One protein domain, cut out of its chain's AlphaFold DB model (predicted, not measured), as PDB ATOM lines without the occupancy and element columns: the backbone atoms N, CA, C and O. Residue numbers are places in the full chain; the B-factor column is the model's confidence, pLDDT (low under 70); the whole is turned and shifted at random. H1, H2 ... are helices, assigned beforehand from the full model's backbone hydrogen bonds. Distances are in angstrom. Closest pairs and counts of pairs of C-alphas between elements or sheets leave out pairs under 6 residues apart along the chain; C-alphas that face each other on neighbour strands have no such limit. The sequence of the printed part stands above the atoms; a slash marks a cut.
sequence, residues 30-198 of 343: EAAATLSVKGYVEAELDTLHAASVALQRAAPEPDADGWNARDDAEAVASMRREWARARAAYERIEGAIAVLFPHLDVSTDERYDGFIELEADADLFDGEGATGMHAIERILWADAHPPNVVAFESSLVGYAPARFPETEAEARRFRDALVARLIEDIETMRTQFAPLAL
ATOM      1  N   GLU A  30     129.109 154.206 157.530       94.50
ATOM      2  CA  GLU A  30     129.337 153.739 158.899       94.50
ATOM      3  C   GLU A  30     130.765 154.069 159.357       94.50
ATOM      4  O   GLU A  30     130.976 154.704 160.400       94.50
ATOM      5  N   ALA A  31     131.757 153.700 158.540       94.81
ATOM      6  CA  ALA A  31     133.161 154.006 158.812       94.81
ATOM      7  C   ALA A  31     133.421 155.520 158.831       94.81
ATOM      8  O   ALA A  31     134.213 156.009 159.638       94.81
ATOM      9  N   ALA A  32     132.743 156.282 157.965       95.50
ATOM     10  CA  ALA A  32     132.846 157.738 157.955       95.50
ATOM     11  C   ALA A  32     132.304 158.366 159.253       95.50
ATOM     12  O   ALA A  32     132.970 159.231 159.832       95.50
ATOM     13  N   ALA A  33     131.136 157.918 159.727       96.12
ATOM     14  CA  ALA A  33     130.531 158.423 160.957       96.12
ATOM     15  C   ALA A  33     131.412 158.124 162.178       96.12
ATOM     16  O   ALA A  33     131.811 159.039 162.897       96.12
ATOM     17  N   THR A  34     131.797 156.860 162.371       95.75
ATOM     18  CA  THR A  34     132.615 156.433 163.523       95.75
ATOM     19  C   THR A  34     133.999 157.087 163.544       95.75
ATOM     20  O   THR A  34     134.460 157.500 164.611       95.75
ATOM     21  N   LEU A  35     134.642 157.279 162.385       96.31
ATOM     22  CA  LEU A  35     135.910 158.011 162.290       96.31
ATOM     23  C   LEU A  35     135.754 159.491 162.664       96.31
ATOM     24  O   LEU A  35     136.618 160.046 163.344       96.31
ATOM     25  N   SER A  36     134.658 160.130 162.246       97.12
ATOM     26  CA  SER A  36     134.375 161.522 162.609       97.12
ATOM     27  C   SER A  36     134.124 161.673 164.112       97.12
ATOM     28  O   SER A  36     134.652 162.604 164.719       97.12
ATOM     29  N   VAL A  37     133.380 160.747 164.731       97.19
ATOM     30  CA  VAL A  37     133.183 160.732 166.191       97.19
ATOM     31  C   VAL A  37     134.508 160.537 166.918       97.19
ATOM     32  O   VAL A  37     134.812 161.291 167.839       97.19
ATOM     33  N   LYS A  38     135.334 159.583 166.474       97.00
ATOM     34  CA  LYS A  38     136.659 159.345 167.059       97.00
ATOM     35  C   LYS A  38     137.522 160.605 167.042       97.00
ATOM     36  O   LYS A  38     138.071 160.969 168.077       97.00
ATOM     37  N   GLY A  39     137.598 161.290 165.899       97.88
ATOM     38  CA  GLY A  39     138.371 162.526 165.780       97.88
ATOM     39  C   GLY A  39     137.849 163.654 166.677       97.88
ATOM     40  O   GLY A  39     138.646 164.404 167.238       97.88
ATOM     41  N   TYR A  40     136.527 163.760 166.849       98.38
ATOM     42  CA  TYR A  40     135.922 164.731 167.763       98.38
ATOM     43  C   TYR A  40     136.271 164.433 169.229       98.38
ATOM     44  O   TYR A  40     136.752 165.318 169.934       98.38
ATOM     45  N   VAL A  41     136.115 163.180 169.666       98.31
ATOM     46  CA  VAL A  41     136.433 162.773 171.045       98.31
ATOM     47  C   VAL A  41     137.928 162.911 171.345       98.31
ATOM     48  O   VAL A  41     138.288 163.387 172.418       98.31
ATOM     49  N   GLU A  42     138.813 162.583 170.396       98.56
ATOM     50  CA  GLU A  42     140.261 162.827 170.528       98.56
ATOM     51  C   GLU A  42     140.576 164.313 170.747       98.56
ATOM     52  O   GLU A  42     141.364 164.655 171.630       98.56
ATOM     53  N   ALA A  43     139.937 165.206 169.986       98.75
ATOM     54  CA  ALA A  43     140.157 166.645 170.106       98.75
ATOM     55  C   ALA A  43     139.656 167.220 171.445       98.75
ATOM     56  O   ALA A  43     140.292 168.112 172.020       98.75
ATOM     57  N   GLU A  44     138.533 166.718 171.958       98.81
ATOM     58  CA  GLU A  44     138.002 167.129 173.260       98.81
ATOM     59  C   GLU A  44     138.822 166.552 174.420       98.81
ATOM     60  O   GLU A  44     139.138 167.292 175.347       98.81
ATOM     61  N   LEU A  45     139.298 165.303 174.335       98.81
ATOM     62  CA  LEU A  45     140.251 164.744 175.303       98.81
ATOM     63  C   LEU A  45     141.569 165.537 175.345       98.81
ATOM     64  O   LEU A  45     142.118 165.779 176.423       98.81
ATOM     65  N   ASP A  46     142.070 165.987 174.193       98.88
ATOM     66  CA  ASP A  46     143.236 166.874 174.121       98.88
ATOM     67  C   ASP A  46     142.959 168.237 174.772       98.88
ATOM     68  O   ASP A  46     143.820 168.788 175.470       98.88
ATOM     69  N   THR A  47     141.757 168.784 174.571       98.88
ATOM     70  CA  THR A  47     141.330 170.052 175.180       98.88
ATOM     71  C   THR A  47     141.198 169.923 176.693       98.88
ATOM     72  O   THR A  47     141.734 170.774 177.410       98.88
ATOM     73  N   LEU A  48     140.557 168.853 177.163       98.88
ATOM     74  CA  LEU A  48     140.393 168.495 178.566       98.88
ATOM     75  C   LEU A  48     141.759 168.357 179.248       98.88
ATOM     76  O   LEU A  48     142.038 169.066 180.212       98.88
ATOM     77  N   HIS A  49     142.666 167.553 178.687       98.94
ATOM     78  CA  HIS A  49     144.019 167.395 179.224       98.94
ATOM     79  C   HIS A  49     144.781 168.728 179.269       98.94
ATOM     80  O   HIS A  49     145.389 169.081 180.283       98.94
ATOM     81  N   ALA A  50     144.743 169.511 178.185       98.94
ATOM     82  CA  ALA A  50     145.424 170.800 178.134       98.94
ATOM     83  C   ALA A  50     144.869 171.806 179.158       98.94
ATOM     84  O   ALA A  50     145.641 172.600 179.701       98.94
ATOM     85  N   ALA A  51     143.557 171.797 179.405       98.94
ATOM     86  CA  ALA A  51     142.916 172.622 180.425       98.94
ATOM     87  C   ALA A  51     143.304 172.170 181.841       98.94
ATOM     88  O   ALA A  51     143.723 173.007 182.635       98.94
ATOM     89  N   SER A  52     143.306 170.867 182.130       98.94
ATOM     90  CA  SER A  52     143.722 170.330 183.435       98.94
ATOM     91  C   SER A  52     145.199 170.609 183.745       98.94
ATOM     92  O   SER A  52     145.541 171.028 184.851       98.94
ATOM     93  N   VAL A  53     146.092 170.506 182.752       98.94
ATOM     94  CA  VAL A  53     147.502 170.921 182.899       98.94
ATOM     95  C   VAL A  53     147.621 172.428 183.149       98.94
ATOM     96  O   VAL A  53     148.462 172.865 183.937       98.94
ATOM     97  N   ALA A  54     146.807 173.248 182.479       98.94
ATOM     98  CA  ALA A  54     146.790 174.690 182.712       98.94
ATOM     99  C   ALA A  54     146.244 175.037 184.108       98.94
ATOM    100  O   ALA A  54     146.792 175.930 184.751       98.94
ATOM    101  N   LEU A  55     145.250 174.294 184.600       98.88
ATOM    102  CA  LEU A  55     144.724 174.402 185.960       98.88
ATOM    103  C   LEU A  55     145.808 174.101 186.999       98.88
ATOM    104  O   LEU A  55     146.010 174.905 187.907       98.88
ATOM    105  N   GLN A  56     146.574 173.019 186.821       98.88
ATOM    106  CA  GLN A  56     147.698 172.693 187.705       98.88
ATOM    107  C   GLN A  56     148.761 173.794 187.724       98.88
ATOM    108  O   GLN A  56     149.267 174.156 188.782       98.88
ATOM    109  N   ARG A  57     149.096 174.345 186.552       98.81
ATOM    110  CA  ARG A  57     150.077 175.435 186.421       98.81
ATOM    111  C   ARG A  57     149.589 176.760 186.995       98.81
ATOM    112  O   ARG A  57     150.419 177.599 187.324       98.81
ATOM    113  N   ALA A  58     148.276 176.970 187.040       98.75
ATOM    114  CA  ALA A  58     147.672 178.168 187.603       98.75
ATOM    115  C   ALA A  58     147.589 178.123 189.137       98.75
ATOM    116  O   ALA A  58     147.347 179.168 189.737       98.75
ATOM    117  N   ALA A  59     147.782 176.952 189.756       98.31
ATOM    118  CA  ALA A  59     147.806 176.822 191.207       98.31
ATOM    119  C   ALA A  59     148.896 177.720 191.821       98.31
ATOM    120  O   ALA A  59     150.020 177.727 191.305       98.31
ATOM    121  N   PRO A  60     148.591 178.461 192.907       97.38
ATOM    122  CA  PRO A  60     149.582 179.243 193.641       97.38
ATOM    123  C   PRO A  60     150.804 178.405 194.020       97.38
ATOM    124  O   PRO A  60     150.699 177.198 194.266       97.38
ATOM    125  N   GLU A  61     151.981 179.036 194.062       93.44
ATOM    126  CA  GLU A  61     153.158 178.351 194.591       93.44
ATOM    127  C   GLU A  61     152.926 178.036 196.071       93.44
ATOM    128  O   GLU A  61     152.564 178.944 196.813       93.44
ATOM    129  N   PRO A  62     153.145 176.788 196.518       94.50
ATOM    130  CA  PRO A  62     152.938 176.443 197.914       94.50
ATOM    131  C   PRO A  62     153.826 177.284 198.836       94.50
ATOM    132  O   PRO A  62     155.056 177.252 198.712       94.50
ATOM    133  N   ASP A  63     153.211 177.969 199.793       93.69
ATOM    134  CA  ASP A  63     153.890 178.712 200.852       93.69
ATOM    135  C   ASP A  63     153.229 178.483 202.225       93.69
ATOM    136  O   ASP A  63     152.404 177.589 202.404       93.69
ATOM    137  N   ALA A  64     153.686 179.201 203.253       95.81
ATOM    138  CA  ALA A  64     153.381 178.868 204.642       95.81
ATOM    139  C   ALA A  64     151.887 178.969 204.998       95.81
ATOM    140  O   ALA A  64     151.453 178.248 205.898       95.81
ATOM    141  N   ASP A  65     151.136 179.838 204.324       96.12
ATOM    142  CA  ASP A  65     149.701 180.068 204.510       96.12
ATOM    143  C   ASP A  65     148.812 179.286 203.532       96.12
ATOM    144  O   ASP A  65     147.587 179.338 203.652       96.12
ATOM    145  N   GLY A  66     149.406 178.490 202.638       98.00
ATOM    146  CA  GLY A  66     148.668 177.672 201.685       98.00
ATOM    147  C   GLY A  66     148.242 178.499 200.476       98.00
ATOM    148  O   GLY A  66     149.097 178.899 199.698       98.00
ATOM    149  N   TRP A  67     146.935 178.676 200.268       98.31
ATOM    150  CA  TRP A  67     146.403 179.703 199.363       98.31
ATOM    151  C   TRP A  67     144.918 179.950 199.612       98.31
ATOM    152  O   TRP A  67     144.217 179.087 200.133       98.31
ATOM    153  N   ASN A  68     144.396 181.112 199.218       97.75
ATOM    154  CA  ASN A  68     142.959 181.388 199.295       97.75
ATOM    155  C   ASN A  68     142.485 182.421 198.256       97.75
ATOM    156  O   ASN A  68     143.267 183.168 197.676       97.75
ATOM    157  N   ALA A  69     141.170 182.513 198.039       97.50
ATOM    158  CA  ALA A  69     140.593 183.415 197.033       97.50
ATOM    159  C   ALA A  69     140.824 184.921 197.289       97.50
ATOM    160  O   ALA A  69     140.640 185.732 196.378       97.50
ATOM    161  N   ARG A  70     141.202 185.319 198.510       96.94
ATOM    162  CA  ARG A  70     141.485 186.715 198.861       96.94
ATOM    163  C   ARG A  70     142.942 187.073 198.574       96.94
ATOM    164  O   ARG A  70     143.178 188.111 197.955       96.94
ATOM    165  N   ASP A  71     143.881 186.265 199.046       97.50
ATOM    166  CA  ASP A  71     145.310 186.581 198.980       97.50
ATOM    167  C   ASP A  71     145.928 186.138 197.634       97.50
ATOM    168  O   ASP A  71     146.794 186.835 197.104       97.50
ATOM    169  N   ASP A  72     145.355 185.112 196.987       98.06
ATOM    170  CA  ASP A  72     145.787 184.550 195.693       98.06
ATOM    171  C   ASP A  72     144.766 184.775 194.566       98.06
ATOM    172  O   ASP A  72     144.624 183.969 193.641       98.06
ATOM    173  N   ALA A  73     144.024 185.881 194.633       98.00
ATOM    174  CA  ALA A  73     142.845 186.125 193.798       98.00
ATOM    175  C   ALA A  73     143.075 185.926 192.283       98.00
ATOM    176  O   ALA A  73     142.207 185.390 191.594       98.00
ATOM    177  N   GLU A  74     144.227 186.340 191.741       98.44
ATOM    178  CA  GLU A  74     144.542 186.191 190.310       98.44
ATOM    179  C   GLU A  74     144.784 184.728 189.905       98.44
ATOM    180  O   GLU A  74     144.314 184.280 188.851       98.44
ATOM    181  N   ALA A  75     145.492 183.978 190.751       98.56
ATOM    182  CA  ALA A  75     145.778 182.566 190.535       98.56
ATOM    183  C   ALA A  75     144.494 181.738 190.665       98.56
ATOM    184  O   ALA A  75     144.145 181.011 189.736       98.56
ATOM    185  N   VAL A  76     143.707 181.958 191.726       98.56
ATOM    186  CA  VAL A  76     142.401 181.303 191.916       98.56
ATOM    187  C   VAL A  76     141.448 181.626 190.760       98.56
ATOM    188  O   VAL A  76     140.822 180.721 190.211       98.56
ATOM    189  N   ALA A  77     141.376 182.881 190.303       98.69
ATOM    190  CA  ALA A  77     140.572 183.234 189.130       98.69
ATOM    191  C   ALA A  77     141.048 182.520 187.852       98.69
ATOM    192  O   ALA A  77     140.231 182.120 187.018       98.69
ATOM    193  N   SER A  78     142.361 182.336 187.693       98.88
ATOM    194  CA  SER A  78     142.915 181.584 186.567       98.88
ATOM    195  C   SER A  78     142.593 180.100 186.644       98.88
ATOM    196  O   SER A  78     142.180 179.534 185.634       98.88
ATOM    197  N   MET A  79     142.684 179.492 187.823       98.94
ATOM    198  CA  MET A  79     142.283 178.103 188.030       98.94
ATOM    199  C   MET A  79     140.799 177.889 187.749       98.94
ATOM    200  O   MET A  79     140.466 176.983 186.998       98.94
ATOM    201  N   ARG A  80     139.911 178.750 188.269       98.81
ATOM    202  CA  ARG A  80     138.461 178.673 188.012       98.81
ATOM    203  C   ARG A  80     138.139 178.733 186.513       98.81
ATOM    204  O   ARG A  80     137.264 178.015 186.037       98.81
ATOM    205  N   ARG A  81     138.875 179.546 185.743       98.88
ATOM    206  CA  ARG A  81     138.730 179.622 184.278       98.88
ATOM    207  C   ARG A  81     139.192 178.342 183.578       98.88
ATOM    208  O   ARG A  81     138.506 177.878 182.671       98.88
ATOM    209  N   GLU A  82     140.345 177.792 183.955       98.94
ATOM    210  CA  GLU A  82     140.825 176.540 183.355       98.94
ATOM    211  C   GLU A  82     139.971 175.338 183.785       98.94
ATOM    212  O   GLU A  82     139.751 174.446 182.973       98.94
ATOM    213  N   TRP A  83     139.406 175.360 184.996       98.88
ATOM    214  CA  TRP A  83     138.436 174.370 185.468       98.88
ATOM    215  C   TRP A  83     137.185 174.380 184.590       98.88
ATOM    216  O   TRP A  83     136.814 173.347 184.045       98.88
ATOM    217  N   ALA A  84     136.602 175.559 184.343       98.81
ATOM    218  CA  ALA A  84     135.432 175.685 183.472       98.81
ATOM    219  C   ALA A  84     135.728 175.223 182.033       98.81
ATOM    220  O   ALA A  84     134.873 174.648 181.361       98.81
ATOM    221  N   ARG A  85     136.956 175.450 181.548       98.88
ATOM    222  CA  ARG A  85     137.400 174.962 180.237       98.88
ATOM    223  C   ARG A  85     137.563 173.437 180.206       98.88
ATOM    224  O   ARG A  85     137.252 172.846 179.175       98.88
ATOM    225  N   ALA A  86     138.041 172.827 181.291       98.88
ATOM    226  CA  ALA A  86     138.120 171.375 181.442       98.88
ATOM    227  C   ALA A  86     136.714 170.757 181.485       98.88
ATOM    228  O   ALA A  86     136.409 169.923 180.636       98.88
ATOM    229  N   ARG A  87     135.831 171.264 182.357       98.69
ATOM    230  CA  ARG A  87     134.420 170.852 182.448       98.69
ATOM    231  C   ARG A  87     133.713 170.874 181.103       98.69
ATOM    232  O   ARG A  87     133.197 169.861 180.658       98.69
ATOM    233  N   ALA A  88     133.775 172.001 180.392       98.75
ATOM    234  CA  ALA A  88     133.113 172.124 179.096       98.75
ATOM    235  C   ALA A  88     133.642 171.129 178.044       98.75
ATOM    236  O   ALA A  88     132.894 170.738 177.152       98.75
ATOM    237  N   ALA A  89     134.921 170.747 178.111       98.81
ATOM    238  CA  ALA A  89     135.484 169.736 177.218       98.81
ATOM    239  C   ALA A  89     135.017 168.326 177.596       98.81
ATOM    240  O   ALA A  89     134.657 167.557 176.710       98.81
ATOM    241  N   TYR A  90     134.970 168.013 178.894       98.75
ATOM    242  CA  TYR A  90     134.436 166.747 179.390       98.75
ATOM    243  C   TYR A  90     132.965 166.571 179.021       98.75
ATOM    244  O   TYR A  90     132.611 165.585 178.389       98.75
ATOM    245  N   GLU A  91     132.125 167.565 179.306       98.44
ATOM    246  CA  GLU A  91     130.678 167.501 179.065       98.44
ATOM    247  C   GLU A  91     130.324 167.311 177.586       98.44
ATOM    248  O   GLU A  91     129.362 166.632 177.224       98.44
ATOM    249  N   ARG A  92     131.149 167.838 176.675       98.44
ATOM    250  CA  ARG A  92     130.979 167.592 175.236       98.44
ATOM    251  C   ARG A  92     131.169 166.124 174.836       98.44
ATOM    252  O   ARG A  92     130.751 165.758 173.734       98.44
ATOM    253  N   ILE A  93     131.813 165.308 175.669       97.81
ATOM    254  CA  ILE A  93     132.123 163.897 175.398       97.81
ATOM    255  C   ILE A  93     131.715 162.935 176.520       97.81
ATOM    256  O   ILE A  93     131.986 161.744 176.383       97.81
ATOM    257  N   GLU A  94     131.050 163.408 177.576       95.81
ATOM    258  CA  GLU A  94     130.618 162.638 178.756       95.81
ATOM    259  C   GLU A  94     129.959 161.317 178.349       95.81
ATOM    260  O   GLU A  94     130.460 160.249 178.686       95.81
ATOM    261  N   GLY A  95     128.947 161.361 177.476       92.38
ATOM    262  CA  GLY A  95     128.255 160.150 177.021       92.38
ATOM    263  C   GLY A  95     129.146 159.121 176.309       92.38
ATOM    264  O   GLY A  95     128.824 157.934 176.287       92.38
ATOM    265  N   ALA A  96     130.278 159.531 175.724       93.19
ATOM    266  CA  ALA A  96     131.273 158.595 175.198       93.19
ATOM    267  C   ALA A  96     132.191 158.063 176.310       93.19
ATOM    268  O   ALA A  96     132.505 156.873 176.328       93.19
ATOM    269  N   ILE A  97     132.617 158.928 177.233       94.12
ATOM    270  CA  ILE A  97     133.515 158.577 178.337       94.12
ATOM    271  C   ILE A  97     132.839 157.639 179.339       94.12
ATOM    272  O   ILE A  97     133.410 156.585 179.617       94.12
ATOM    273  N   ALA A  98     131.615 157.935 179.777       91.56
ATOM    274  CA  ALA A  98     130.853 157.110 180.715       91.56
ATOM    275  C   ALA A  98     130.660 155.669 180.207       91.56
ATOM    276  O   ALA A  98     130.751 154.699 180.961       91.56
ATOM    277  N   VAL A  99     130.474 155.498 178.892       92.56
ATOM    278  CA  VAL A  99     130.324 154.174 178.264       92.56
ATOM    279  C   VAL A  99     131.664 153.448 178.119       92.56
ATOM    280  O   VAL A  99     131.746 152.237 178.337       92.56
ATOM    281  N   LEU A 100     132.717 154.154 177.702       95.25
ATOM    282  CA  LEU A 100     134.001 153.541 177.344       95.25
ATOM    283  C   LEU A 100     134.927 153.330 178.542       95.25
ATOM    284  O   LEU A 100     135.717 152.383 178.554       95.25
ATOM    285  N   PHE A 101     134.836 154.208 179.535       97.12
ATOM    286  CA  PHE A 101     135.755 154.295 180.660       97.12
ATOM    287  C   PHE A 101     135.016 154.521 181.989       97.12
ATOM    288  O   PHE A 101     135.394 155.422 182.730       97.12
ATOM    289  N   PRO A 102     134.031 153.685 182.370       96.06
ATOM    290  CA  PRO A 102     133.161 153.943 183.527       96.06
ATOM    291  C   PRO A 102     133.913 154.122 184.858       96.06
ATOM    292  O   PRO A 102     133.456 154.818 185.750       96.06
ATOM    293  N   HIS A 103     135.090 153.511 185.018       97.12
ATOM    294  CA  HIS A 103     135.912 153.730 186.215       97.12
ATOM    295  C   HIS A 103     136.660 155.069 186.204       97.12
ATOM    296  O   HIS A 103     136.882 155.639 187.268       97.12
ATOM    297  N   LEU A 104     137.085 155.536 185.025       98.38
ATOM    298  CA  LEU A 104     137.767 156.825 184.884       98.38
ATOM    299  C   LEU A 104     136.767 157.976 184.849       98.38
ATOM    300  O   LEU A 104     137.117 159.060 185.283       98.38
ATOM    301  N   ASP A 105     135.548 157.728 184.374       98.06
ATOM    302  CA  ASP A 105     134.398 158.623 184.503       98.06
ATOM    303  C   ASP A 105     134.171 158.976 185.981       98.06
ATOM    304  O   ASP A 105     134.346 160.130 186.362       98.06
ATOM    305  N   VAL A 106     134.010 157.966 186.848       97.88
ATOM    306  CA  VAL A 106     133.911 158.166 188.306       97.88
ATOM    307  C   VAL A 106     135.117 158.931 188.868       97.88
ATOM    308  O   VAL A 106     134.955 159.922 189.572       97.88
ATOM    309  N   SER A 107     136.354 158.525 188.564       98.12
ATOM    310  CA  SER A 107     137.527 159.205 189.144       98.12
ATOM    311  C   SER A 107     137.769 160.618 188.596       98.12
ATOM    312  O   SER A 107     138.540 161.388 189.174       98.12
ATOM    313  N   THR A 108     137.120 160.970 187.486       98.56
ATOM    314  CA  THR A 108     137.257 162.264 186.816       98.56
ATOM    315  C   THR A 108     136.113 163.217 187.148       98.56
ATOM    316  O   THR A 108     136.373 164.420 187.218       98.56
ATOM    317  N   ASP A 109     134.895 162.720 187.362       98.38
ATOM    318  CA  ASP A 109     133.683 163.549 187.416       98.38
ATOM    319  C   ASP A 109     132.616 163.082 188.416       98.38
ATOM    320  O   ASP A 109     131.513 163.606 188.414       98.38
ATOM    321  N   GLU A 110     132.910 162.134 189.309       98.06
ATOM    322  CA  GLU A 110     131.969 161.802 190.385       98.06
ATOM    323  C   GLU A 110     131.817 162.972 191.371       98.06
ATOM    324  O   GLU A 110     132.764 163.713 191.677       98.06
ATOM    325  N   ARG A 111     130.603 163.132 191.900       98.38
ATOM    326  CA  ARG A 111     130.273 164.199 192.850       98.38
ATOM    327  C   ARG A 111     130.676 163.780 194.265       98.38
ATOM    328  O   ARG A 111     130.812 162.602 194.586       98.38
ATOM    329  N   TYR A 112     130.892 164.758 195.146       98.00
ATOM    330  CA  TYR A 112     131.440 164.503 196.484       98.00
ATOM    331  C   TYR A 112     130.633 163.467 197.287       98.00
ATOM    332  O   TYR A 112     131.217 162.597 197.932       98.00
ATOM    333  N   ASP A 113     129.304 163.545 197.221       97.38
ATOM    334  CA  ASP A 113     128.374 162.625 197.878       97.38
ATOM    335  C   ASP A 113     128.525 161.169 197.411       97.38
ATOM    336  O   ASP A 113     128.515 160.277 198.262       97.38
ATOM    337  N   GLY A 114     128.777 160.930 196.119       97.31
ATOM    338  CA  GLY A 114     129.029 159.589 195.582       97.31
ATOM    339  C   GLY A 114     130.292 158.941 196.162       97.31
ATOM    340  O   GLY A 114     130.294 157.756 196.501       97.31
ATOM    341  N   PHE A 115     131.356 159.723 196.377       97.50
ATOM    342  CA  PHE A 115     132.573 159.223 197.026       97.50
ATOM    343  C   PHE A 115     132.358 158.898 198.508       97.50
ATOM    344  O   PHE A 115     132.738 157.816 198.969       97.50
ATOM    345  N   ILE A 116     131.749 159.816 199.265       96.69
ATOM    346  CA  ILE A 116     131.650 159.656 200.725       96.69
ATOM    347  C   ILE A 116     130.564 158.682 201.180       96.69
ATOM    348  O   ILE A 116     130.590 158.252 202.336       96.69
ATOM    349  N   GLU A 117     129.652 158.278 200.290       95.12
ATOM    350  CA  GLU A 117     128.772 157.131 200.534       95.12
ATOM    351  C   GLU A 117     129.582 155.834 200.729       95.12
ATOM    352  O   GLU A 117     129.195 154.967 201.521       95.12
ATOM    353  N   LEU A 118     130.730 155.711 200.052       93.56
ATOM    354  CA  LEU A 118     131.614 154.551 200.149       93.56
ATOM    355  C   LEU A 118     132.571 154.659 201.338       93.56
ATOM    356  O   LEU A 118     132.650 153.743 202.164       93.56
ATOM    357  N   GLU A 119     133.312 155.763 201.417       94.38
ATOM    358  CA  GLU A 119     134.300 156.001 202.465       94.38
ATOM    359  C   GLU A 119     134.479 157.500 202.715       94.38
ATOM    360  O   GLU A 119     134.621 158.292 201.788       94.38
ATOM    361  N   ALA A 120     134.487 157.896 203.989       95.75
ATOM    362  CA  ALA A 120     134.721 159.284 204.361       95.75
ATOM    363  C   ALA A 120     136.130 159.727 203.944       95.75
ATOM    364  O   ALA A 120     137.112 159.058 204.263       95.75
ATOM    365  N   ASP A 121     136.222 160.897 203.319       95.06
ATOM    366  CA  ASP A 121     137.492 161.486 202.910       95.06
ATOM    367  C   ASP A 121     138.013 162.464 203.978       95.06
ATOM    368  O   ASP A 121     137.376 163.472 204.305       95.06
ATOM    369  N   ALA A 122     139.170 162.136 204.554       89.00
ATOM    370  CA  ALA A 122     139.803 162.911 205.615       89.00
ATOM    371  C   ALA A 122     140.875 163.898 205.114       89.00
ATOM    372  O   ALA A 122     141.217 164.821 205.864       89.00
ATOM    373  N   ASP A 123     141.405 163.729 203.897       94.88
ATOM    374  CA  ASP A 123     142.432 164.601 203.310       94.88
ATOM    375  C   ASP A 123     142.042 164.999 201.886       94.88
ATOM    376  O   ASP A 123     142.474 164.412 200.907       94.88
ATOM    377  N   LEU A 124     141.305 166.108 201.788       96.88
ATOM    378  CA  LEU A 124     140.747 166.647 200.541       96.88
ATOM    379  C   LEU A 124     141.778 166.944 199.431       96.88
ATOM    380  O   LEU A 124     141.395 167.401 198.357       96.88
ATOM    381  N   PHE A 125     143.082 166.827 199.691       98.44
ATOM    382  CA  PHE A 125     144.140 167.307 198.800       98.44
ATOM    383  C   PHE A 125     145.054 166.210 198.263       98.44
ATOM    384  O   PHE A 125     145.866 166.503 197.383       98.44
ATOM    385  N   ASP A 126     145.003 164.993 198.797       96.69
ATOM    386  CA  ASP A 126     145.993 163.949 198.505       96.69
ATOM    387  C   ASP A 126     145.715 163.155 197.217       96.69
ATOM    388  O   ASP A 126     146.578 162.398 196.773       96.69
ATOM    389  N   GLY A 127     144.570 163.392 196.572       97.00
ATOM    390  CA  GLY A 127     144.175 162.672 195.363       97.00
ATOM    391  C   GLY A 127     143.705 161.240 195.632       97.00
ATOM    392  O   GLY A 127     143.660 160.442 194.692       97.00
ATOM    393  N   GLU A 128     143.364 160.919 196.879       95.81
ATOM    394  CA  GLU A 128     142.651 159.717 197.309       95.81
ATOM    395  C   GLU A 128     141.234 160.105 197.783       95.81
ATOM    396  O   GLU A 128     140.937 161.274 198.004       95.81
ATOM    397  N   GLY A 129     140.309 159.144 197.878       96.31
ATOM    398  CA  GLY A 129     138.918 159.454 198.236       96.31
ATOM    399  C   GLY A 129     138.213 160.285 197.160       96.31
ATOM    400  O   GLY A 129     138.056 159.812 196.029       96.31
ATOM    401  N   ALA A 130     137.773 161.501 197.503       97.81
ATOM    402  CA  ALA A 130     137.090 162.375 196.558       97.81
ATOM    403  C   ALA A 130     138.088 162.989 195.565       97.81
ATOM    404  O   ALA A 130     138.956 163.786 195.922       97.81
ATOM    405  N   THR A 131     137.947 162.634 194.289       98.50
ATOM    406  CA  THR A 131     138.875 163.032 193.220       98.50
ATOM    407  C   THR A 131     138.147 163.703 192.056       98.50
ATOM    408  O   THR A 131     136.951 163.980 192.128       98.50
ATOM    409  N   GLY A 132     138.881 164.054 191.000       98.75
ATOM    410  CA  GLY A 132     138.284 164.597 189.785       98.75
ATOM    411  C   GLY A 132     137.916 166.081 189.853       98.75
ATOM    412  O   GLY A 132     138.351 166.844 190.725       98.75
ATOM    413  N   MET A 133     137.147 166.519 188.860       98.81
ATOM    414  CA  MET A 133     136.805 167.918 188.640       98.81
ATOM    415  C   MET A 133     135.930 168.483 189.755       98.81
ATOM    416  O   MET A 133     136.198 169.613 190.162       98.81
ATOM    417  N   HIS A 134     134.976 167.728 190.303       98.81
ATOM    418  CA  HIS A 134     134.126 168.217 191.396       98.81
ATOM    419  C   HIS A 134     134.855 168.301 192.740       98.81
ATOM    420  O   HIS A 134     134.628 169.253 193.485       98.81
ATOM    421  N   ALA A 135     135.804 167.406 193.041       98.81
ATOM    422  CA  ALA A 135     136.661 167.566 194.221       98.81
ATOM    423  C   ALA A 135     137.494 168.859 194.138       98.81
ATOM    424  O   ALA A 135     137.581 169.633 195.097       98.81
ATOM    425  N   ILE A 136     138.047 169.151 192.954       98.94
ATOM    426  CA  ILE A 136     138.780 170.397 192.690       98.94
ATOM    427  C   ILE A 136     137.844 171.614 192.760       98.94
ATOM    428  O   ILE A 136     138.192 172.615 193.388       98.94
ATOM    429  N   GLU A 137     136.660 171.543 192.153       98.88
ATOM    430  CA  GLU A 137     135.629 172.590 192.191       98.88
ATOM    431  C   GLU A 137     135.259 172.953 193.631       98.88
ATOM    432  O   GLU A 137     135.274 174.126 194.022       98.88
ATOM    433  N   ARG A 138     135.000 171.929 194.448       98.44
ATOM    434  CA  ARG A 138     134.624 172.055 195.852       98.44
ATOM    435  C   ARG A 138     135.633 172.892 196.628       98.44
ATOM    436  O   ARG A 138     135.241 173.761 197.405       98.44
ATOM    437  N   ILE A 139     136.923 172.688 196.373       98.81
ATOM    438  CA  ILE A 139     138.015 173.445 196.996       98.81
ATOM    439  C   ILE A 139     138.120 174.847 196.389       98.81
ATOM    440  O   ILE A 139     138.234 175.828 197.124       98.81
ATOM    441  N   LEU A 140     138.046 174.980 195.060       98.75
ATOM    442  CA  LEU A 140     138.215 176.266 194.374       98.75
ATOM    443  C   LEU A 140     137.133 177.293 194.705       98.75
ATOM    444  O   LEU A 140     137.400 178.493 194.593       98.75
ATOM    445  N   TRP A 141     135.945 176.846 195.103       98.69
ATOM    446  CA  TRP A 141     134.813 177.690 195.493       98.69
ATOM    447  C   TRP A 141     134.479 177.629 196.988       98.69
ATOM    448  O   TRP A 141     133.404 178.079 197.377       98.69
ATOM    449  N   ALA A 142     135.383 177.138 197.842       98.25
ATOM    450  CA  ALA A 142     135.125 176.961 199.277       98.25
ATOM    451  C   ALA A 142     134.655 178.237 200.021       98.25
ATOM    452  O   ALA A 142     134.049 178.146 201.087       98.25
ATOM    453  N   ASP A 143     134.894 179.433 199.472       97.38
ATOM    454  CA  ASP A 143     134.429 180.720 200.006       97.38
ATOM    455  C   ASP A 143     133.003 181.124 199.588       97.38
ATOM    456  O   ASP A 143     132.474 182.115 200.099       97.38
ATOM    457  N   ALA A 144     132.388 180.395 198.656       97.06
ATOM    458  CA  ALA A 144     131.178 180.817 197.951       97.06
ATOM    459  C   ALA A 144     130.128 179.707 197.766       97.06
ATOM    460  O   ALA A 144     129.191 179.887 196.988       97.06
ATOM    461  N   HIS A 145     130.249 178.580 198.474       98.06
ATOM    462  CA  HIS A 145     129.289 177.475 198.365       98.06
ATOM    463  C   HIS A 145     127.846 177.923 198.656       98.06
ATOM    464  O   HIS A 145     127.603 178.589 199.672       98.06
ATOM    465  N   PRO A 146     126.865 177.542 197.812       97.12
ATOM    466  CA  PRO A 146     125.470 177.886 198.049       97.12
ATOM    467  C   PRO A 146     124.942 177.312 199.376       97.12
ATOM    468  O   PRO A 146     125.220 176.156 199.702       97.12
ATOM    469  N   PRO A 147     124.123 178.058 200.144       95.50
ATOM    470  CA  PRO A 147     123.621 177.581 201.434       95.50
ATOM    471  C   PRO A 147     122.832 176.267 201.379       95.50
ATOM    472  O   PRO A 147     122.890 175.493 202.332       95.50
ATOM    473  N   ASN A 148     122.092 176.006 200.296       94.62
ATOM    474  CA  ASN A 148     121.363 174.747 200.112       94.62
ATOM    475  C   ASN A 148     122.315 173.562 199.905       94.62
ATOM    476  O   ASN A 148     122.081 172.511 200.488       94.62
ATOM    477  N   VAL A 149     123.412 173.757 199.166       97.50
ATOM    478  CA  VAL A 149     124.463 172.745 198.976       97.50
ATOM    479  C   VAL A 149     125.137 172.430 200.309       97.50
ATOM    480  O   VAL A 149     125.253 171.271 200.688       97.50
ATOM    481  N   VAL A 150     125.490 173.456 201.094       97.31
ATOM    482  CA  VAL A 150     126.059 173.255 202.441       97.31
ATOM    483  C   VAL A 150     125.076 172.517 203.358       97.31
ATOM    484  O   VAL A 150     125.481 171.636 204.117       97.31
ATOM    485  N   ALA A 151     123.785 172.859 203.310       96.62
ATOM    486  CA  ALA A 151     122.757 172.191 204.107       96.62
ATOM    487  C   ALA A 151     122.590 170.712 203.723       96.62
ATOM    488  O   ALA A 151     122.449 169.878 204.617       96.62
ATOM    489  N   PHE A 152     122.644 170.397 202.427       96.94
ATOM    490  CA  PHE A 152     122.649 169.028 201.921       96.94
ATOM    491  C   PHE A 152     123.888 168.265 202.396       96.94
ATOM    492  O   PHE A 152     123.760 167.298 203.147       96.94
ATOM    493  N   GLU A 153     125.088 168.737 202.057       97.38
ATOM    494  CA  GLU A 153     126.314 167.981 202.324       97.38
ATOM    495  C   GLU A 153     126.578 167.790 203.811       97.38
ATOM    496  O   GLU A 153     126.974 166.710 204.238       97.38
ATOM    497  N   SER A 154     126.310 168.811 204.630       97.19
ATOM    498  CA  SER A 154     126.510 168.710 206.081       97.19
ATOM    499  C   SER A 154     125.576 167.711 206.771       97.19
ATOM    500  O   SER A 154     125.788 167.391 207.942       97.19
ATOM    501  N   SER A 155     124.559 167.206 206.063       97.25
ATOM    502  CA  SER A 155     123.697 166.122 206.534       97.25
ATOM    503  C   SER A 155     124.256 164.722 206.242       97.25
ATOM    504  O   SER A 155     123.791 163.750 206.842       97.25
ATOM    505  N   LEU A 156     125.263 164.613 205.368       97.00
ATOM    506  CA  LEU A 156     125.842 163.344 204.935       97.00
ATOM    507  C   LEU A 156     126.769 162.748 206.001       97.00
ATOM    508  O   LEU A 156     127.512 163.441 206.704       97.00
ATOM    509  N   VAL A 157     126.748 161.421 206.108       95.94
ATOM    510  CA  VAL A 157     127.697 160.680 206.945       95.94
ATOM    511  C   VAL A 157     129.076 160.759 206.292       95.94
ATOM    512  O   VAL A 157     129.206 160.496 205.109       95.94
ATOM    513  N   GLY A 158     130.107 161.115 207.063       94.62
ATOM    514  CA  GLY A 158     131.469 161.254 206.531       94.62
ATOM    515  C   GLY A 158     131.791 162.626 205.932       94.62
ATOM    516  O   GLY A 158     132.916 162.828 205.492       94.62
ATOM    517  N   TYR A 159     130.852 163.579 205.975       96.38
ATOM    518  CA  TYR A 159     131.066 164.945 205.498       96.38
ATOM    519  C   TYR A 159     132.265 165.638 206.164       96.38
ATOM    520  O   TYR A 159     132.347 165.752 207.393       96.38
ATOM    521  N   ALA A 160     133.130 166.203 205.328       96.12
ATOM    522  CA  ALA A 160     134.198 167.115 205.698       96.12
ATOM    523  C   ALA A 160     133.948 168.487 205.044       96.12
ATOM    524  O   ALA A 160     133.780 168.545 203.825       96.12
ATOM    525  N   PRO A 161     133.938 169.607 205.795       96.31
ATOM    526  CA  PRO A 161     133.752 170.932 205.214       96.31
ATOM    527  C   PRO A 161     134.797 171.254 204.151       96.31
ATOM    528  O   PRO A 161     135.991 171.039 204.362       96.31
ATOM    529  N   ALA A 162     134.347 171.810 203.030       96.62
ATOM    530  CA  ALA A 162     135.253 172.351 202.034       96.62
ATOM    531  C   ALA A 162     136.053 173.521 202.611       96.62
ATOM    532  O   ALA A 162     135.541 174.331 203.389       96.62
ATOM    533  N   ARG A 163     137.319 173.610 202.215       98.12
ATOM    534  CA  ARG A 163     138.225 174.694 202.585       98.12
ATOM    535  C   ARG A 163     139.345 174.791 201.565       98.12
ATOM    536  O   ARG A 163     139.657 173.812 200.887       98.12
ATOM    537  N   PHE A 164     139.980 175.952 201.508       98.62
ATOM    538  CA  PHE A 164     141.251 176.073 200.814       98.62
ATOM    539  C   PHE A 164     142.380 175.374 201.600       98.62
ATOM    540  O   PHE A 164     142.233 175.131 202.806       98.62
ATOM    541  N   PRO A 165     143.508 175.049 200.949       98.56
ATOM    542  CA  PRO A 165     144.731 174.661 201.641       98.56
ATOM    543  C   PRO A 165     145.218 175.749 202.605       98.56
ATOM    544  O   PRO A 165     145.297 176.915 202.234       98.56
ATOM    545  N   GLU A 166     145.590 175.364 203.826       98.25
ATOM    546  CA  GLU A 166     146.004 176.288 204.900       98.25
ATOM    547  C   GLU A 166     147.506 176.196 205.215       98.25
ATOM    548  O   GLU A 166     148.020 176.888 206.095       98.25
ATOM    549  N   THR A 167     148.218 175.287 204.543       98.50
ATOM    550  CA  THR A 167     149.653 175.058 204.743       98.50
ATOM    551  C   THR A 167     150.357 174.770 203.425       98.50
ATOM    552  O   THR A 167     149.753 174.242 202.488       98.50
ATOM    553  N   GLU A 168     151.676 174.979 203.400       98.38
ATOM    554  CA  GLU A 168     152.530 174.636 202.252       98.38
ATOM    555  C   GLU A 168     152.346 173.176 201.820       98.38
ATOM    556  O   GLU A 168     152.298 172.852 200.635       98.38
ATOM    557  N   ALA A 169     152.227 172.270 202.792       98.56
ATOM    558  CA  ALA A 169     152.078 170.847 202.523       98.56
ATOM    559  C   ALA A 169     150.736 170.529 201.852       98.56
ATOM    560  O   ALA A 169     150.695 169.686 200.960       98.56
ATOM    561  N   GLU A 170     149.650 171.176 202.273       98.62
ATOM    562  CA  GLU A 170     148.325 171.004 201.667       98.62
ATOM    563  C   GLU A 170     148.259 171.637 200.279       98.62
ATOM    564  O   GLU A 170     147.790 170.993 199.348       98.62
ATOM    565  N   ALA A 171     148.806 172.845 200.104       98.69
ATOM    566  CA  ALA A 171     148.858 173.506 198.801       98.69
ATOM    567  C   ALA A 171     149.661 172.673 197.791       98.69
ATOM    568  O   ALA A 171     149.256 172.507 196.637       98.69
ATOM    569  N   ARG A 172     150.770 172.075 198.248       98.62
ATOM    570  CA  ARG A 172     151.563 171.137 197.453       98.62
ATOM    571  C   ARG A 172     150.779 169.876 197.106       98.62
ATOM    572  O   ARG A 172     150.813 169.487 195.945       98.62
ATOM    573  N   ARG A 173     150.076 169.253 198.061       98.69
ATOM    574  CA  ARG A 173     149.253 168.057 197.788       98.69
ATOM    575  C   ARG A 173     148.128 168.366 196.806       98.69
ATOM    576  O   ARG A 173     148.024 167.678 195.801       98.69
ATOM    577  N   PHE A 174     147.405 169.469 196.991       98.81
ATOM    578  CA  PHE A 174     146.355 169.887 196.065       98.81
ATOM    579  C   PHE A 174     146.867 169.925 194.611       98.81
ATOM    580  O   PHE A 174     146.258 169.349 193.711       98.81
ATOM    581  N   ARG A 175     148.022 170.561 194.373       98.69
ATOM    582  CA  ARG A 175     148.598 170.694 193.025       98.69
ATOM    583  C   ARG A 175     149.221 169.392 192.513       98.69
ATOM    584  O   ARG A 175     148.968 168.996 191.375       98.69
ATOM    585  N   ASP A 176     150.078 168.774 193.320       98.56
ATOM    586  CA  ASP A 176     150.971 167.686 192.900       98.56
ATOM    587  C   ASP A 176     150.355 166.291 193.107       98.56
ATOM    588  O   ASP A 176     150.929 165.311 192.638       98.56
ATOM    589  N   ALA A 177     149.202 166.203 193.777       98.75
ATOM    590  CA  ALA A 177     148.458 164.970 194.013       98.75
ATOM    591  C   ALA A 177     147.031 165.061 193.447       98.75
ATOM    592  O   ALA A 177     146.794 164.475 192.397       98.75
ATOM    593  N   LEU A 178     146.116 165.856 194.019       98.88
ATOM    594  CA  LEU A 178     144.719 165.912 193.545       98.88
ATOM    595  C   LEU A 178     144.590 166.342 192.072       98.88
ATOM    596  O   LEU A 178     144.002 165.633 191.256       98.88
ATOM    597  N   VAL A 179     145.169 167.483 191.689       98.94
ATOM    598  CA  VAL A 179     145.115 167.931 190.285       98.94
ATOM    599  C   VAL A 179     145.949 167.019 189.376       98.94
ATOM    600  O   VAL A 179     145.576 166.773 188.228       98.94
ATOM    601  N   ALA A 180     147.071 166.492 189.876       98.88
ATOM    602  CA  ALA A 180     147.896 165.546 189.127       98.88
ATOM    603  C   ALA A 180     147.139 164.245 188.816       98.88
ATOM    604  O   ALA A 180     147.268 163.729 187.707       98.88
ATOM    605  N   ARG A 181     146.314 163.766 189.755       98.81
ATOM    606  CA  ARG A 181     145.456 162.589 189.606       98.81
ATOM    607  C   ARG A 181     144.461 162.768 188.463       98.81
ATOM    608  O   ARG A 181     144.397 161.909 187.590       98.81
ATOM    609  N   LEU A 182     143.784 163.919 188.399       98.94
ATOM    610  CA  LEU A 182     142.901 164.260 187.275       98.94
ATOM    611  C   LEU A 182     143.653 164.202 185.931       98.94
ATOM    612  O   LEU A 182     143.166 163.622 184.965       98.94
ATOM    613  N   ILE A 183     144.856 164.785 185.855       98.94
ATOM    614  CA  ILE A 183     145.666 164.773 184.624       98.94
ATOM    615  C   ILE A 183     146.054 163.342 184.224       98.94
ATOM    616  O   ILE A 183     145.985 163.007 183.041       98.94
ATOM    617  N   GLU A 184     146.455 162.506 185.182       98.88
ATOM    618  CA  GLU A 184     146.823 161.105 184.943       98.88
ATOM    619  C   GLU A 184     145.640 160.274 184.430       98.88
ATOM    620  O   GLU A 184     145.799 159.496 183.483       98.88
ATOM    621  N   ASP A 185     144.453 160.460 185.006       98.88
ATOM    622  CA  ASP A 185     143.245 159.758 184.571       98.88
ATOM    623  C   ASP A 185     142.846 160.166 183.148       98.88
ATOM    624  O   ASP A 185     142.581 159.304 182.304       98.88
ATOM    625  N   ILE A 186     142.937 161.459 182.814       98.88
ATOM    626  CA  ILE A 186     142.708 161.941 181.444       98.88
ATOM    627  C   ILE A 186     143.768 161.401 180.472       98.88
ATOM    628  O   ILE A 186     143.436 161.003 179.353       98.88
ATOM    629  N   GLU A 187     145.041 161.352 180.865       98.88
ATOM    630  CA  GLU A 187     146.101 160.780 180.023       98.88
ATOM    631  C   GLU A 187     145.895 159.277 179.793       98.88
ATOM    632  O   GLU A 187     146.147 158.756 178.697       98.88
ATOM    633  N   THR A 188     145.374 158.584 180.804       98.88
ATOM    634  CA  THR A 188     144.971 157.184 180.700       98.88
ATOM    635  C   THR A 188     143.832 157.029 179.693       98.88
ATOM    636  O   THR A 188     143.951 156.198 178.787       98.88
ATOM    637  N   MET A 189     142.789 157.868 179.764       98.75
ATOM    638  CA  MET A 189     141.708 157.893 178.767       98.75
ATOM    639  C   MET A 189     142.249 158.144 177.355       98.75
ATOM    640  O   MET A 189     141.965 157.367 176.447       98.75
ATOM    641  N   ARG A 190     143.107 159.157 177.162       98.69
ATOM    642  CA  ARG A 190     143.747 159.464 175.863       98.69
ATOM    643  C   ARG A 190     144.516 158.271 175.303       98.69
ATOM    644  O   ARG A 190     144.347 157.907 174.138       98.69
ATOM    645  N   THR A 191     145.330 157.632 176.141       98.62
ATOM    646  CA  THR A 191     146.156 156.481 175.755       98.62
ATOM    647  C   THR A 191     145.305 155.275 175.366       98.62
ATOM    648  O   THR A 191     145.613 154.600 174.381       98.62
ATOM    649  N   GLN A 192     144.240 154.995 176.120       98.44
ATOM    650  CA  GLN A 192     143.344 153.868 175.852       98.44
ATOM    651  C   GLN A 192     142.408 154.132 174.664       98.44
ATOM    652  O   GLN A 192     142.109 153.207 173.906       98.44
ATOM    653  N   PHE A 193     141.988 155.383 174.455       98.06
ATOM    654  CA  PHE A 193     141.097 155.778 173.365       98.06
ATOM    655  C   PHE A 193     141.800 155.828 172.001       98.06
ATOM    656  O   PHE A 193     141.215 155.446 170.985       98.06
ATOM    657  N   ALA A 194     143.070 156.244 171.949       97.50
ATOM    658  CA  ALA A 194     143.820 156.386 170.698       97.50
ATOM    659  C   ALA A 194     143.796 155.128 169.792       97.50
ATOM    660  O   ALA A 194     143.479 155.264 168.607       97.50
ATOM    661  N   PRO A 195     144.051 153.895 170.281       97.31
ATOM    662  CA  PRO A 195     143.964 152.690 169.452       97.31
ATOM    663  C   PRO A 195     142.539 152.135 169.296       97.31
ATOM    664  O   PRO A 195     142.354 151.178 168.540       97.31
ATOM    665  N   LEU A 196     141.548 152.672 170.016       95.19
ATOM    666  CA  LEU A 196     140.192 152.136 170.036       95.19
ATOM    667  C   LEU A 196     139.499 152.355 168.686       95.19
ATOM    668  O   LEU A 196     139.437 153.476 168.172       95.19
ATOM    669  N   ALA A 197     138.949 151.275 168.133       93.00
ATOM    670  CA  ALA A 197     138.007 151.330 167.027       93.00
ATOM    671  C   ALA A 197     136.592 151.428 167.607       93.00
ATOM    672  O   ALA A 197     136.147 150.507 168.289       93.00
ATOM    673  N   LEU A 198     135.916 152.551 167.360       93.38
ATOM    674  CA  LEU A 198     134.537 152.753 167.793       93.38
ATOM    675  C   LEU A 198     133.579 152.010 166.872       93.38
ATOM    676  O   LEU A 198     133.666 152.152 165.652       93.38
TER     677      LEU A 198
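This is residues 30 to 198 of the 343 residues of the protein "EfeM/EfeO family lipoprotein" of Sandaracinaceae bacterium (UniProt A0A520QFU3). Long helix H1 has H2 and H8 along it, both running back the opposite way, and shorter helices H6 and H4 pack between H2 and H8 on the side away from H1. H3 lies near the end of H2, and H5 and H7 lie farther out from H1, beyond H6. The printed part has 169 residues with eight named helices, H1 to H8 in chain order, and no named strand; the class is all helix. It is compact, with a radius of gyration of the C-alphas of 16.7 A, yet elongated, spanning 54 by 33 by 24 A.

H1, residues 30 to 58, is 41.9 A long and begins at C-alpha 30 (129.337, 153.739, 158.899). H2 is residues 73 to 91, 26.7 A. H8, residues 168 to 193, is 36.3 A and ends at C-alpha 193 (141.097, 155.778, 173.365). The short helices are H3, 94 to 100; H4, 102 to 109; H5, 112 to 118; H6, 132 to 140; and H7, 147 to 153.

H1 and H2 form a helical hairpin at a shallow tilt of 15 degrees, closest at the C-alphas of Leu 48 and Ala 86, 4.7 A. H1 touches H8 at 12 degrees, opposite ways, closest at C-alphas 56 and 175, 5.8 A. H2 and H8 are apart. H6 touches H2 at C-alphas 80 and 140, 6.8 A, and H8 at C-alphas 132 and 182, 5.3 A. H4 touches H6 at C-alphas 108 and 132, 3.9 A. H3 and H4, a hairpin, only just touch, with 3 pairs of C-alphas within 8 A, closest at 98 and 105, 5.4 A. H5 is close to but not clearly touching H6, C-alphas 112 and 135 being 6.5 A apart; H7 touches no helix. Every O i to N i+4 pair is within hydrogen-bond range in H1, H2, H4, H6 and H7; the counts are 2 of 3 in H3 and H5, and 19 of 22 in H8.

The farthest C-alphas, of Glu 30 and Ala 64, are 57.5 A apart. The printed part has no cut. Long links join H1 to H2, H5 to H6 and H7 to H8. No printed residue has pLDDT under 70.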